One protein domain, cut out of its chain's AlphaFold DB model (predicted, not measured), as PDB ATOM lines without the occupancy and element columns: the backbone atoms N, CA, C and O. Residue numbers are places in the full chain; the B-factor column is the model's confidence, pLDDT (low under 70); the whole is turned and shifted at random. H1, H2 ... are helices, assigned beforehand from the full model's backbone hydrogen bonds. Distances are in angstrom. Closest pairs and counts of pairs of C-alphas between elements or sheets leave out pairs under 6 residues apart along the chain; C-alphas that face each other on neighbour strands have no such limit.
ATOM      1  N   TYR A  86      40.512  28.684  18.117       61.94
ATOM      2  CA  TYR A  86      41.159  29.697  18.954       61.94
ATOM      3  C   TYR A  86      42.689  29.606  18.909       61.94
ATOM      4  O   TYR A  86      43.369  30.630  18.884       61.94
ATOM      5  N   ARG A  87      43.248  28.391  18.866       64.69
ATOM      6  CA  ARG A  87      44.697  28.185  18.744       64.69
ATOM      7  C   ARG A  87      45.229  28.706  17.407       64.69
ATOM      8  O   ARG A  87      46.237  29.399  17.420       64.69
ATOM      9  N   HIS A  88      44.518  28.442  16.308       69.75
ATOM     10  CA  HIS A  88      44.866  28.964  14.980       69.75
ATOM     11  C   HIS A  88      44.694  30.488  14.914       69.75
ATOM     12  O   HIS A  88      45.544  31.186  14.384       69.75
ATOM     13  N   LEU A  89      43.637  31.028  15.527       65.19
ATOM     14  CA  LEU A  89      43.419  32.473  15.662       65.19
ATOM     15  C   LEU A  89      44.534  33.162  16.459       65.19
ATOM     16  O   LEU A  89      44.938  34.279  16.137       65.19
ATOM     17  N   LYS A  90      45.043  32.508  17.508       69.31
ATOM     18  CA  LYS A  90      46.114  33.052  18.347       69.31
ATOM     19  C   LYS A  90      47.477  33.009  17.652       69.31
ATOM     20  O   LYS A  90      48.287  33.893  17.923       69.31
ATOM     21  N   SER A  91      47.717  32.040  16.766       76.12
ATOM     22  CA  SER A  91      48.948  31.977  15.966       76.12
ATOM     23  C   SER A  91      48.994  32.996  14.828       76.12
ATOM     24  O   SER A  91      50.053  33.178  14.248       76.12
ATOM     25  N   LEU A  92      47.883  33.677  14.520       78.38
ATOM     26  CA  LEU A  92      47.868  34.712  13.486       78.38
ATOM     27  C   LEU A  92      48.737  35.909  13.870       78.38
ATOM     28  O   LEU A  92      48.674  36.384  15.017       78.38
ATOM     29  N   SER A  93      49.450  36.439  12.874       84.50
ATOM     30  CA  SER A  93      50.219  37.673  13.006       84.50
ATOM     31  C   SER A  93      49.313  38.886  13.235       84.50
ATOM     32  O   SER A  93      48.095  38.848  13.013       84.50
ATOM     33  N   THR A  94      49.892  39.995  13.695       84.31
ATOM     34  CA  THR A  94      49.144  41.234  13.943       84.31
ATOM     35  C   THR A  94      48.413  41.702  12.682       84.31
ATOM     36  O   THR A  94      47.230  42.031  12.757       84.31
ATOM     37  N   GLY A  95      49.074  41.661  11.518       84.75
ATOM     38  CA  GLY A  95      48.469  42.046  10.239       84.75
ATOM     39  C   GLY A  95      47.318  41.128   9.832       84.75
ATOM     40  O   GLY A  95      46.229  41.609   9.513       84.75
ATOM     41  N   GLN A  96      47.506  39.810   9.951       87.19
ATOM     42  CA  GLN A  96      46.467  38.821   9.641       87.19
ATOM     43  C   GLN A  96      45.202  39.013  10.490       87.19
ATOM     44  O   GLN A  96      44.089  38.871   9.984       87.19
ATOM     45  N   ARG A  97      45.346  39.385  11.769       89.44
ATOM     46  CA  ARG A  97      44.197  39.662  12.650       89.44
ATOM     47  C   ARG A  97      43.378  40.861  12.173       89.44
ATOM     48  O   ARG A  97      42.152  40.774  12.159       89.44
ATOM     49  N   PHE A  98      44.031  41.950  11.763       91.06
ATOM     50  CA  PHE A  98      43.344  43.122  11.205       91.06
ATOM     51  C   PHE A  98      42.627  42.788   9.891       91.06
ATOM     52  O   PHE A  98      41.454  43.130   9.737       91.06
ATOM     53  N   VAL A  99      43.282  42.044   8.992       91.38
ATOM     54  CA  VAL A  99      42.665  41.582   7.733       91.38
ATOM     55  C   VAL A  99      41.450  40.697   8.009       91.38
ATOM     56  O   VAL A  99      40.396  40.890   7.409       91.38
ATOM     57  N   MET A 100      41.549  39.764   8.953       89.19
ATOM     58  CA  MET A 100      40.429  38.901   9.326       89.19
ATOM     59  C   MET A 100      39.233  39.711   9.848       89.19
ATOM     60  O   MET A 100      38.098  39.459   9.447       89.19
ATOM     61  N   VAL A 101      39.476  40.706  10.709       89.44
ATOM     62  CA  VAL A 101      38.423  41.609  11.200       89.44
ATOM     63  C   VAL A 101      37.790  42.392  10.043       89.44
ATOM     64  O   VAL A 101      36.565  42.496   9.991       89.44
ATOM     65  N   ALA A 102      38.590  42.872   9.087       90.50
ATOM     66  CA  ALA A 102      38.098  43.554   7.889       90.50
ATOM     67  C   ALA A 102      37.183  42.654   7.038       90.50
ATOM     68  O   ALA A 102      36.082  43.056   6.661       90.50
ATOM     69  N   VAL A 103      37.586  41.405   6.790       90.50
ATOM     70  CA  VAL A 103      36.771  40.436   6.035       90.50
ATOM     71  C   VAL A 103      35.431  40.188   6.732       90.50
ATOM     72  O   VAL A 103      34.386  40.231   6.082       90.50
ATOM     73  N   ILE A 104      35.431  40.010   8.057       85.69
ATOM     74  CA  ILE A 104      34.193  39.840   8.834       85.69
ATOM     75  C   ILE A 104      33.300  41.086   8.721       85.69
ATOM     76  O   ILE A 104      32.094  40.959   8.507       85.69
ATOM     77  N   LEU A 105      33.874  42.290   8.814       84.06
ATOM     78  CA  LEU A 105      33.142  43.550   8.647       84.06
ATOM     79  C   LEU A 105      32.550  43.709   7.239       84.06
ATOM     80  O   LEU A 105      31.419  44.171   7.129       84.06
ATOM     81  N   LEU A 106      33.251  43.291   6.179       89.38
ATOM     82  CA  LEU A 106      32.705  43.293   4.811       89.38
ATOM     83  C   LEU A 106      31.536  42.330   4.658       89.38
ATOM     84  O   LEU A 106      30.532  42.681   4.043       89.38
ATOM     85  N   MET A 107      31.637  41.135   5.241       86.50
ATOM     86  CA  MET A 107      30.522  40.189   5.246       86.50
ATOM     87  C   MET A 107      29.311  40.779   5.977       86.50
ATOM     88  O   MET A 107      28.191  40.689   5.477       86.50
ATOM     89  N   LEU A 108      29.526  41.441   7.119       82.19
ATOM     90  CA  LEU A 108      28.463  42.153   7.832       82.19
ATOM     91  C   LEU A 108      27.888  43.303   6.998       82.19
ATOM     92  O   LEU A 108      26.670  43.442   6.933       82.19
ATOM     93  N   ALA A 109      28.729  44.087   6.322       88.06
ATOM     94  CA  ALA A 109      28.291  45.163   5.438       88.06
ATOM     95  C   ALA A 109      27.396  44.632   4.307       88.06
ATOM     96  O   ALA A 109      26.327  45.187   4.069       88.06
ATOM     97  N   ALA A 110      27.780  43.520   3.673       85.00
ATOM     98  CA  ALA A 110      26.987  42.874   2.630       85.00
ATOM     99  C   ALA A 110      25.625  42.382   3.152       85.00
ATOM    100  O   ALA A 110      24.607  42.559   2.486       85.00
ATOM    101  N   VAL A 111      25.582  41.816   4.363       81.19
ATOM    102  CA  VAL A 111      24.325  41.402   5.009       81.19
ATOM    103  C   VAL A 111      23.433  42.610   5.310       81.19
ATOM    104  O   VAL A 111      22.239  42.581   5.021       81.19
ATOM    105  N   VAL A 112      23.998  43.690   5.855       81.88
ATOM    106  CA  VAL A 112      23.255  44.929   6.144       81.88
ATOM    107  C   VAL A 112      22.727  45.570   4.855       81.88
ATOM    108  O   VAL A 112      21.586  46.040   4.830       81.88
ATOM    109  N   LEU A 113      23.510  45.521   3.773       84.81
ATOM    110  CA  LEU A 113      23.097  45.990   2.451       84.81
ATOM    111  C   LEU A 113      21.932  45.159   1.905       84.81
ATOM    112  O   LEU A 113      20.967  45.723   1.401       84.81
ATOM    113  N   ALA A 114      21.978  43.834   2.071       79.31
ATOM    114  CA  ALA A 114      20.901  42.934   1.658       79.31
ATOM    115  C   ALA A 114      19.582  43.181   2.415       79.31
ATOM    116  O   ALA A 114      18.511  42.886   1.893       79.31
ATOM    117  N   PHE A 115      19.633  43.754   3.623       84.38
ATOM    118  CA  PHE A 115      18.441  44.209   4.348       84.38
ATOM    119  C   PHE A 115      17.940  45.600   3.914       84.38
ATOM    120  O   PHE A 115      16.961  46.098   4.473       84.38
ATOM    121  N   GLY A 116      18.580  46.225   2.922       86.25
ATOM    122  CA  GLY A 116      18.198  47.525   2.367       86.25
ATOM    123  C   GLY A 116      18.674  48.726   3.186       86.25
ATOM    124  O   GLY A 116      18.201  49.838   2.962       86.25
ATOM    125  N   ASN A 117      19.588  48.535   4.144       89.06
ATOM    126  CA  ASN A 117      20.149  49.633   4.933       89.06
ATOM    127  C   ASN A 117      21.506  50.073   4.365       89.06
ATOM    128  O   ASN A 117      22.569  49.780   4.916       89.06
ATOM    129  N   GLU A 118      21.453  50.797   3.251       91.38
ATOM    130  CA  GLU A 118      22.635  51.276   2.520       91.38
ATOM    131  C   GLU A 118      23.555  52.140   3.390       91.38
ATOM    132  O   GLU A 118      24.776  51.998   3.353       91.38
ATOM    133  N   ALA A 119      22.977  53.002   4.231       91.38
ATOM    134  CA  ALA A 119      23.750  53.915   5.063       91.38
ATOM    135  C   ALA A 119      24.617  53.166   6.090       91.38
ATOM    136  O   ALA A 119      25.765  53.544   6.317       91.38
ATOM    137  N   ASP A 120      24.101  52.103   6.712       89.44
ATOM    138  CA  ASP A 120      24.883  51.310   7.668       89.44
ATOM    139  C   ASP A 120      25.826  50.319   6.999       89.44
ATOM    140  O   ASP A 120      26.930  50.108   7.506       89.44
ATOM    141  N   ALA A 121      25.446  49.782   5.841       91.38
ATOM    142  CA  ALA A 121      26.342  48.982   5.021       91.38
ATOM    143  C   ALA A 121      27.578  49.788   4.601       91.38
ATOM    144  O   ALA A 121      28.705  49.324   4.778       91.38
ATOM    145  N   ASN A 122      27.382  51.028   4.142       94.50
ATOM    146  CA  ASN A 122      28.472  51.918   3.747       94.50
ATOM    147  C   ASN A 122      29.395  52.241   4.926       94.50
ATOM    148  O   ASN A 122      30.614  52.161   4.792       94.50
ATOM    149  N   ARG A 123      28.842  52.520   6.113       93.31
ATOM    150  CA  ARG A 123      29.653  52.745   7.324       93.31
ATOM    151  C   ARG A 123      30.468  51.509   7.712       93.31
ATOM    152  O   ARG A 123      31.649  51.632   8.031       93.31
ATOM    153  N   ALA A 124      29.863  50.322   7.675       92.50
ATOM    154  CA  ALA A 124      30.562  49.071   7.962       92.50
ATOM    155  C   ALA A 124      31.670  48.778   6.931       92.50
ATOM    156  O   ALA A 124      32.759  48.344   7.311       92.50
ATOM    157  N   ALA A 125      31.431  49.079   5.652       95.44
ATOM    158  CA  ALA A 125      32.427  48.955   4.591       95.44
ATOM    159  C   ALA A 125      33.603  49.929   4.784       95.44
ATOM    160  O   ALA A 125      34.752  49.503   4.704       95.44
ATOM    161  N   ILE A 126      33.339  51.195   5.131       94.50
ATOM    162  CA  ILE A 126      34.381  52.188   5.450       94.50
ATOM    163  C   ILE A 126      35.277  51.691   6.594       94.50
ATOM    164  O   ILE A 126      36.503  51.692   6.474       94.50
ATOM    165  N   LEU A 127      34.676  51.203   7.685       93.56
ATOM    166  CA  LEU A 127      35.430  50.640   8.811       93.56
ATOM    167  C   LEU A 127      36.265  49.426   8.400       93.56
ATOM    168  O   LEU A 127      37.405  49.289   8.848       93.56
ATOM    169  N   SER A 128      35.725  48.564   7.536       95.12
ATOM    170  CA  SER A 128      36.501  47.466   6.969       95.12
ATOM    171  C   SER A 128      37.706  47.968   6.180       95.12
ATOM    172  O   SER A 128      38.808  47.465   6.385       95.12
ATOM    173  N   TYR A 129      37.536  48.975   5.321       95.31
ATOM    174  CA  TYR A 129      38.641  49.498   4.522       95.31
ATOM    175  C   TYR A 129      39.771  50.038   5.394       95.31
ATOM    176  O   TYR A 129      40.933  49.740   5.122       95.31
ATOM    177  N   PHE A 130      39.461  50.722   6.498       94.38
ATOM    178  CA  PHE A 130      40.491  51.138   7.454       94.38
ATOM    179  C   PHE A 130      41.224  49.944   8.075       94.38
ATOM    180  O   PHE A 130      42.455  49.932   8.118       94.38
ATOM    181  N   MET A 131      40.492  48.912   8.501       92.81
ATOM    182  CA  MET A 131      41.089  47.687   9.048       92.81
ATOM    183  C   MET A 131      41.945  46.948   8.015       92.81
ATOM    184  O   MET A 131      43.004  46.425   8.356       92.81
ATOM    185  N   LEU A 132      41.512  46.922   6.755       93.25
ATOM    186  CA  LEU A 132      42.207  46.251   5.664       93.25
ATOM    187  C   LEU A 132      43.511  46.972   5.329       93.25
ATOM    188  O   LEU A 132      44.549  46.322   5.259       93.25
ATOM    189  N   VAL A 133      43.486  48.302   5.203       93.81
ATOM    190  CA  VAL A 133      44.695  49.109   4.967       93.81
ATOM    191  C   VAL A 133      45.698  48.911   6.101       93.81
ATOM    192  O   VAL A 133      46.856  48.582   5.847       93.81
ATOM    193  N   VAL A 134      45.258  49.022   7.357       92.38
ATOM    194  CA  VAL A 134      46.123  48.792   8.525       92.38
ATOM    195  C   VAL A 134      46.654  47.354   8.560       92.38
ATOM    196  O   VAL A 134      47.822  47.128   8.884       92.38
ATOM    197  N   GLY A 135      45.826  46.370   8.212       92.00
ATOM    198  CA  GLY A 135      46.219  44.965   8.149       92.00
ATOM    199  C   GLY A 135      47.271  44.689   7.080       92.00
ATOM    200  O   GLY A 135      48.291  44.074   7.384       92.00
ATOM    201  N   VAL A 136      47.074  45.195   5.863       90.44
ATOM    202  CA  VAL A 136      48.014  45.033   4.744       90.44
ATOM    203  C   VAL A 136      49.329  45.763   5.009       90.44
ATOM    204  O   VAL A 136      50.384  45.176   4.800       90.44
ATOM    205  N   LEU A 137      49.296  46.991   5.545       89.75
ATOM    206  CA  LEU A 137      50.519  47.706   5.936       89.75
ATOM    207  C   LEU A 137      51.312  46.936   6.994       89.75
ATOM    208  O   LEU A 137      52.538  46.884   6.939       89.75
ATOM    209  N   ASN A 138      50.621  46.290   7.935       90.19
ATOM    210  CA  ASN A 138      51.279  45.406   8.882       90.19
ATOM    211  C   ASN A 138      51.882  44.174   8.199       90.19
ATOM    212  O   ASN A 138      53.033  43.852   8.467       90.19
ATOM    213  N   LEU A 139      51.155  43.489   7.324       88.00
ATOM    214  CA  LEU A 139      51.717  42.336   6.611       88.00
ATOM    215  C   LEU A 139      52.951  42.723   5.789       88.00
ATOM    216  O   LEU A 139      53.946  42.010   5.805       88.00
ATOM    217  N   LEU A 140      52.918  43.887   5.141       85.56
ATOM    218  CA  LEU A 140      54.046  44.401   4.372       85.56
ATOM    219  C   LEU A 140      55.244  44.727   5.270       85.56
ATOM    220  O   LEU A 140      56.363  44.343   4.953       85.56
ATOM    221  N   MET A 141      55.018  45.375   6.413       85.38
ATOM    222  CA  MET A 141      56.081  45.619   7.394       85.38
ATOM    223  C   MET A 141      56.665  44.311   7.929       85.38
ATOM    224  O   MET A 141      57.873  44.210   8.078       85.38
ATOM    225  N   GLU A 142      55.831  43.307   8.193       84.44
ATOM    226  CA  GLU A 142      56.277  41.985   8.641       84.44
ATOM    227  C   GLU A 142      57.165  41.312   7.594       84.44
ATOM    228  O   GLU A 142      58.264  40.887   7.925       84.44
ATOM    229  N   TYR A 143      56.732  41.324   6.332       84.06
ATOM    230  CA  TYR A 143      57.481  40.778   5.204       84.06
ATOM    231  C   TYR A 143      58.826  41.486   4.968       84.06
ATOM    232  O   TYR A 143      59.816  40.848   4.632       84.06
ATOM    233  N   VAL A 144      58.876  42.812   5.141       85.56
ATOM    234  CA  VAL A 144      60.091  43.609   4.892       85.56
ATOM    235  C   VAL A 144      61.074  43.553   6.066       85.56
ATOM    236  O   VAL A 144      62.283  43.530   5.845       85.56
ATOM    237  N   LEU A 145      60.581  43.568   7.309       82.06
ATOM    238  CA  LEU A 145      61.422  43.622   8.516       82.06
ATOM    239  C   LEU A 145      61.858  42.241   9.014       82.06
ATOM    240  O   LEU A 145      62.895  42.162   9.667       82.06
ATOM    241  N   ASN A 146      61.098  41.184   8.716       77.88
ATOM    242  CA  ASN A 146      61.425  39.808   9.084       77.88
ATOM    243  C   ASN A 146      61.521  38.951   7.808       77.88
ATOM    244  O   ASN A 146      60.567  38.254   7.470       77.88
ATOM    245  N   PRO A 147      62.651  39.019   7.077       69.62
ATOM    246  CA  PRO A 147      62.858  38.203   5.881       69.62
ATOM    247  C   PRO A 147      62.960  36.699   6.197       69.62
ATOM    248  O   PRO A 147      62.692  35.878   5.324       69.62
ATOM    249  N   ASP A 148      63.313  36.341   7.436       75.19
ATOM    250  CA  ASP A 148      63.325  34.961   7.920       75.19
ATOM    251  C   ASP A 148      61.936  34.585   8.465       75.19
ATOM    252  O   ASP A 148      61.527  35.071   9.521       75.19
ATOM    253  N   GLU A 149      61.217  33.699   7.762       64.06
ATOM    254  CA  GLU A 149      59.828  33.310   8.086       64.06
ATOM    255  C   GLU A 149      59.654  32.728   9.506       64.06
ATOM    256  O   GLU A 149      58.575  32.831  10.091       64.06
ATOM    257  N   ASP A 150      60.718  32.162  10.083       64.50
ATOM    258  CA  ASP A 150      60.706  31.519  11.403       64.50
ATOM    259  C   ASP A 150      61.150  32.444  12.556       64.50
ATOM    260  O   ASP A 150      61.104  32.051  13.729       64.50
ATOM    261  N   ALA A 151      61.587  33.675  12.261       66.44
ATOM    262  CA  ALA A 151      62.074  34.595  13.283       66.44
ATOM    263  C   ALA A 151      60.907  35.283  14.030       66.44
ATOM    264  O   ALA A 151      60.011  35.862  13.410       66.44
ATOM    265  N   PRO A 152      60.892  35.274  15.379       64.56
ATOM    266  CA  PRO A 152      59.848  35.950  16.142       64.56
ATOM    267  C   PRO A 152      59.940  37.475  15.971       64.56
ATOM    268  O   PRO A 152      60.942  38.071  16.354       64.56
ATOM    269  N   ASP A 153      58.869  38.105  15.465       69.19
ATOM    270  CA  ASP A 153      58.809  39.556  15.210       69.19
ATOM    271  C   ASP A 153      59.099  40.382  16.486       69.19
ATOM    272  O   ASP A 153      58.252  40.437  17.395       69.19
ATOM    273  N   PRO A 154      60.250  41.081  16.564       69.50
ATOM    274  CA  PRO A 154      60.645  41.830  17.754       69.50
ATOM    275  C   PRO A 154      59.768  43.069  18.002       69.50
ATOM    276  O   PRO A 154      59.668  43.534  19.141       69.50
ATOM    277  N   TYR A 155      59.076  43.586  16.978       78.62
ATOM    278  CA  TYR A 155      58.299  44.833  17.055       78.62
ATOM    279  C   TYR A 155      56.778  44.621  16.989       78.62
ATOM    280  O   TYR A 155      56.007  45.576  16.870       78.62
ATOM    281  N   SER A 156      56.313  43.381  17.139       80.06
ATOM    282  CA  SER A 156      54.891  43.011  17.058       80.06
ATOM    283  C   SER A 156      53.975  43.872  17.952       80.06
ATOM    284  O   SER A 156      52.923  44.349  17.508       80.06
ATOM    285  N   ARG A 157      54.388  44.143  19.201       82.75
ATOM    286  CA  ARG A 157      53.598  44.945  20.156       82.75
ATOM    287  C   ARG A 157      53.549  46.426  19.798       82.75
ATOM    288  O   ARG A 157      52.475  47.022  19.865       82.75
ATOM    289  N   SER A 158      54.683  47.029  19.440       84.12
ATOM    290  CA  SER A 158      54.744  48.455  19.096       84.12
ATOM    291  C   SER A 158      53.980  48.735  17.805       84.12
ATOM    292  O   SER A 158      53.237  49.711  17.732       84.12
ATOM    293  N   ARG A 159      54.061  47.827  16.828       85.31
ATOM    294  CA  ARG A 159      53.277  47.889  15.589       85.31
ATOM    295  C   ARG A 159      51.780  47.783  15.838       85.31
ATOM    296  O   ARG A 159      51.019  48.582  15.293       85.31
ATOM    297  N   MET A 160      51.347  46.846  16.686       87.81
ATOM    298  CA  MET A 160      49.940  46.748  17.093       87.81
ATOM    299  C   MET A 160      49.471  48.043  17.765       87.81
ATOM    300  O   MET A 160      48.392  48.539  17.446       87.81
ATOM    301  N   ALA A 161      50.291  48.611  18.653       88.19
ATOM    302  CA  ALA A 161      49.963  49.854  19.333       88.19
ATOM    303  C   ALA A 161      49.814  51.027  18.357       88.19
ATOM    304  O   ALA A 161      48.785  51.702  18.357       88.19
ATOM    305  N   LEU A 162      50.797  51.207  17.474       89.19
ATOM    306  CA  LEU A 162      50.780  52.226  16.427       89.19
ATOM    307  C   LEU A 162      49.558  52.072  15.513       89.19
ATOM    308  O   LEU A 162      48.885  53.051  15.211       89.19
ATOM    309  N   SER A 163      49.237  50.837  15.129       91.75
ATOM    310  CA  SER A 163      48.088  50.510  14.279       91.75
ATOM    311  C   SER A 163      46.762  50.900  14.922       91.75
ATOM    312  O   SER A 163      45.900  51.466  14.256       91.75
ATOM    313  N   LEU A 164      46.595  50.636  16.221       91.44
ATOM    314  CA  LEU A 164      45.387  51.006  16.960       91.44
ATOM    315  C   LEU A 164      45.266  52.521  17.153       91.44
ATOM    316  O   LEU A 164      44.163  53.058  17.045       91.44
ATOM    317  N   VAL A 165      46.380  53.217  17.394       92.00
ATOM    318  CA  VAL A 165      46.401  54.687  17.467       92.00
ATOM    319  C   VAL A 165      46.034  55.289  16.112       92.00
ATOM    320  O   VAL A 165      45.135  56.124  16.041       92.00
ATOM    321  N   LEU A 166      46.666  54.830  15.031       91.00
ATOM    322  CA  LEU A 166      46.390  55.310  13.677       91.00
ATOM    323  C   LEU A 166      44.929  55.055  13.292       91.00
ATOM    324  O   LEU A 166      44.253  55.956  12.806       91.00
ATOM    325  N   LEU A 167      44.412  53.865  13.594       91.88
ATOM    326  CA  LEU A 167      43.010  53.527  13.374       91.88
ATOM    327  C   LEU A 167      42.062  54.442  14.169       91.88
ATOM    328  O   LEU A 167      41.063  54.901  13.621       91.88
ATOM    329  N   SER A 168      42.374  54.746  15.433       91.50
ATOM    330  CA  SER A 168      41.600  55.706  16.235       91.50
ATOM    331  C   SER A 168      41.563  57.088  15.584       91.50
ATOM    332  O   SER A 168      40.505  57.715  15.547       91.50
ATOM    333  N   VAL A 169      42.707  57.568  15.093       91.12
ATOM    334  CA  VAL A 169      42.827  58.882  14.451       91.12
ATOM    335  C   VAL A 169      41.997  58.928  13.170       91.12
ATOM    336  O   VAL A 169      41.191  59.837  12.994       91.12
ATOM    337  N   VAL A 170      42.127  57.919  12.308       91.94
ATOM    338  CA  VAL A 170      41.381  57.855  11.043       91.94
ATOM    339  C   VAL A 170      39.869  57.791  11.290       91.94
ATOM    340  O   VAL A 170      39.115  58.523  10.652       91.94
ATOM    341  N   ILE A 171      39.412  56.996  12.266       91.31
ATOM    342  CA  ILE A 171      37.985  56.930  12.630       91.31
ATOM    343  C   ILE A 171      37.471  58.287  13.127       91.31
ATOM    344  O   ILE A 171      36.366  58.683  12.764       91.31
ATOM    345  N   TYR A 172      38.253  59.004  13.939       91.56
ATOM    346  CA  TYR A 172      37.868  60.320  14.455       91.56
ATOM    347  C   TYR A 172      37.643  61.339  13.328       91.56
ATOM    348  O   TYR A 172      36.647  62.062  13.341       91.56
ATOM    349  N   PHE A 173      38.527  61.349  12.327       91.44
ATOM    350  CA  PHE A 173      38.444  62.268  11.189       91.44
ATOM    351  C   PHE A 173      37.421  61.873  10.116       91.44
ATOM    352  O   PHE A 173      37.248  62.622   9.160       91.44
ATOM    353  N   THR A 174      36.727  60.741  10.260       92.12
ATOM    354  CA  THR A 174      35.750  60.267   9.268       92.12
ATOM    355  C   THR A 174      34.323  60.677   9.671       92.12
ATOM    356  O   THR A 174      33.729  60.017  10.535       92.12
ATOM    357  N   PRO A 175      33.742  61.742   9.078       87.56
ATOM    358  CA  PRO A 175      32.451  62.305   9.492       87.56
ATOM    359  C   PRO A 175      31.275  61.334   9.325       87.56
ATOM    360  O   PRO A 175      30.340  61.343  10.129       87.56
ATOM    361  N   GLU A 176      31.324  60.443   8.336       87.56
ATOM    362  CA  GLU A 176      30.287  59.439   8.068       87.56
ATOM    363  C   GLU A 176      30.124  58.453   9.234       87.56
ATOM    364  O   GLU A 176      29.026  57.934   9.484       87.56
ATOM    365  N   ILE A 177      31.226  58.202   9.947       87.62
ATOM    366  CA  ILE A 177      31.295  57.323  11.110       87.62
ATOM    367  C   ILE A 177      31.039  58.117  12.389       87.62
ATOM    368  O   ILE A 177      30.170  57.731  13.175       87.62
ATOM    369  N   SER A 178      31.754  59.226  12.598       83.38
ATOM    370  CA  SER A 178      31.664  60.019  13.829       83.38
ATOM    371  C   SER A 178      30.308  60.711  13.995       83.38
ATOM    372  O   SER A 178      29.844  60.861  15.123       83.38
ATOM    373  N   GLY A 179      29.606  61.025  12.902       84.88
ATOM    374  CA  GLY A 179      28.246  61.566  12.957       84.88
ATOM    375  C   GLY A 179      27.227  60.599  13.573       84.88
ATOM    376  O   GLY A 179      26.383  61.015  14.362       84.88
ATOM    377  N   LYS A 180      27.310  59.295  13.259       87.25
ATOM    378  CA  LYS A 180      26.401  58.272  13.820       87.25
ATOM    379  C   LYS A 180      26.921  57.671  15.126       87.25
ATOM    380  O   LYS A 180      26.140  57.390  16.033       87.25
ATOM    381  N   TYR A 181      28.231  57.462  15.221       87.94
ATOM    382  CA  TYR A 181      28.890  56.841  16.365       87.94
ATOM    383  C   TYR A 181      30.001  57.755  16.900       87.94
ATOM    384  O   TYR A 181      31.188  57.466  16.717       87.94
ATOM    385  N   PRO A 182      29.652  58.833  17.624       85.69
ATOM    386  CA  PRO A 182      30.604  59.872  18.018       85.69
ATOM    387  C   PRO A 182      31.729  59.368  18.919       85.69
ATOM    388  O   PRO A 182      32.767  60.001  18.997       85.69
ATOM    389  N   ARG A 183      31.555  58.224  19.590       90.06
ATOM    390  CA  ARG A 183      32.550  57.642  20.508       90.06
ATOM    391  C   ARG A 183      33.286  56.428  19.936       90.06
ATOM    392  O   ARG A 183      34.080  55.825  20.652       90.06
ATOM    393  N   LEU A 184      33.045  56.044  18.678       88.25
ATOM    394  CA  LEU A 184      33.617  54.813  18.115       88.25
ATOM    395  C   LEU A 184      35.149  54.845  18.041       88.25
ATOM    396  O   LEU A 184      35.790  53.811  18.204       88.25
ATOM    397  N   TYR A 185      35.737  56.031  17.871       87.44
ATOM    398  CA  TYR A 185      37.191  56.225  17.868       87.44
ATOM    399  C   TYR A 185      37.860  55.788  19.184       87.44
ATOM    400  O   TYR A 185      39.036  55.448  19.190       87.44
ATOM    401  N   LEU A 186      37.122  55.733  20.299       88.38
ATOM    402  CA  LEU A 186      37.658  55.258  21.576       88.38
ATOM    403  C   LEU A 186      37.878  53.741  21.591       88.38
ATOM    404  O   LEU A 186      38.663  53.255  22.400       88.38
ATOM    405  N   LEU A 187      37.215  52.977  20.718       88.69
ATOM    406  CA  LEU A 187      37.263  51.514  20.742       88.69
ATOM    407  C   LEU A 187      38.688  50.978  20.482       88.69
ATOM    408  O   LEU A 187      39.170  50.203  21.315       88.69
ATOM    409  N   PRO A 188      39.427  51.415  19.439       87.31
ATOM    410  CA  PRO A 188      40.838  51.056  19.282       87.31
ATOM    411  C   PRO A 188      41.720  51.451  20.479       87.31
ATOM    412  O   PRO A 188      42.610  50.689  20.851       87.31
ATOM    413  N   LEU A 189      41.457  52.597  21.120       86.94
ATOM    414  CA  LEU A 189      42.210  53.053  22.300       86.94
ATOM    415  C   LEU A 189      41.928  52.196  23.540       86.94
ATOM    416  O   LEU A 189      42.843  51.880  24.298       86.94
ATOM    417  N   VAL A 190      40.683  51.762  23.738       87.56
ATOM    418  CA  VAL A 190      40.332  50.820  24.809       87.56
ATOM    419  C   VAL A 190      41.011  49.470  24.572       87.56
ATOM    420  O   VAL A 190      41.597  48.912  25.501       87.56
ATOM    421  N   LEU A 191      41.006  48.964  23.334       86.56
ATOM    422  CA  LEU A 191      41.728  47.737  22.975       86.56
ATOM    423  C   LEU A 191      43.237  47.870  23.211       86.56
ATOM    424  O   LEU A 191      43.862  46.922  23.687       86.56
ATOM    425  N   LEU A 192      43.812  49.044  22.937       87.94
ATOM    426  CA  LEU A 192      45.212  49.348  23.222       87.94
ATOM    427  C   LEU A 192      45.510  49.275  24.724       87.94
ATOM    428  O   LEU A 192      46.456  48.602  25.128       87.94
ATOM    429  N   LEU A 193      44.689  49.922  25.556       85.06
ATOM    430  CA  LEU A 193      44.846  49.890  27.013       85.06
ATOM    431  C   LEU A 193      44.747  48.460  27.557       85.06
ATOM    432  O   LEU A 193      45.565  48.056  28.382       85.06
ATOM    433  N   LEU A 194      43.799  47.666  27.053       84.44
ATOM    434  CA  LEU A 194      43.670  46.254  27.422       84.44
ATOM    435  C   LEU A 194      44.889  45.425  26.992       84.44
ATOM    436  O   LEU A 194      45.341  44.564  27.748       84.44
ATOM    437  N   ALA A 195      45.447  45.694  25.809       80.06
ATOM    438  CA  ALA A 195      46.638  45.009  25.312       80.06
ATOM    439  C   ALA A 195      47.909  45.360  26.112       80.06
ATOM    440  O   ALA A 195      48.782  44.505  26.270       80.06
ATOM    441  N   LEU A 196      48.007  46.587  26.638       80.75
ATOM    442  CA  LEU A 196      49.141  47.053  27.446       80.75
ATOM    443  C   LEU A 196      49.052  46.630  28.922       80.75
ATOM    444  O   LEU A 196      50.088  46.403  29.547       80.75
ATOM    445  N   PHE A 197      47.843  46.467  29.476       77.94
ATOM    446  CA  PHE A 197      47.621  46.105  30.885       77.94
ATOM    447  C   PHE A 197      46.894  44.759  31.090       77.94
ATOM    448  O   PHE A 197      45.911  44.700  31.835       77.94
ATOM    449  N   PRO A 198      47.384  43.630  30.539       62.12
ATOM    450  CA  PRO A 198      46.712  42.335  30.688       62.12
ATOM    451  C   PRO A 198      46.685  41.813  32.141       62.12
ATOM    452  O   PRO A 198      45.943  40.884  32.451       62.12
TER     453      PRO A 198
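This is residues 86 to 198 of the 204 residues of an uncharacterized protein of Geoglobus acetivorans (UniProt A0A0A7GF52). Two pairs of helices make an open, elongated body: H2 and H3 form a long hairpin side by side, and H4 and H6, running alternately back and forth, make a second pair that packs on it where H4 meets the middle of H3. H1 lies off to one side near where H2 begins, tiny H5 turns the chain at the end of H4, and residues 147 to 152 stick out as a free loop. There are 113 printed residues with six named helices, H1 to H6 in that order, and no named strand; the class is all helix. The whole is compact, with a radius of gyration of the C-alphas of 15.2 A, and spans 47 by 26 by 26 A.

Find C-alpha 86 at (41.159, 29.697, 18.954); there H1 begins and runs to residue 91. H2, residues 94 to 114, is 30.8 A from first to last C-alpha. H3, residues 118 to 145, is the longest at 40.0 A; look for its start at C-alpha 118, (22.635, 51.276, 2.520). H4 covers residues 156 to 172, 24.4 A. H5 holds residues 175 to 178. H6, residues 186 to 196, is 15.3 A and ends at C-alpha 196, (49.141, 47.053, 27.446).

Start at H1, which is close to H2 but not clearly touching, the C-alphas of Leu 89 and Arg 97 being closest at 7.8 A. H2 and H3 form a helical hairpin: they touch at a shallow tilt of 18 degrees, opposite ways, with the C-alphas of Gly 95 and Gly 135 closest at 4.2 A. Next, H3 and H4 form another, at a shallow tilt of 29 degrees; H3 touches H4 with residues 127 to 138 alone, and the C-alphas of Val 134 and Ser 163 are closest, 6.3 A. H4 and H5 touch only at the corner, and only just, with 3 pairs of C-alphas within 8 A; those of Tyr 172 and Ser 178 are closest, 6.2 A. H4, with residues 161 to 168 alone, touches H6 at a shallow tilt of 15 degrees, opposite ways; the C-alphas of Leu 164 and Pro 188 are closest, 5.1 A. H6 is apart from H2 and from H3. Every O i to N i+4 pair is within hydrogen-bond range in H1, H2, H3, H4 and H6; H5 is too short for such a pair, and its one O i to N i+3 pair is not within range.

Look at Gly 116 and Asp 148 for the two C-alphas farthest apart, 47.2 A. The printed part has no cut and no long link. Mean pLDDT of the printed part is 85.2; residues 86 to 90, 147, 149 to 154 and 198 are under 70.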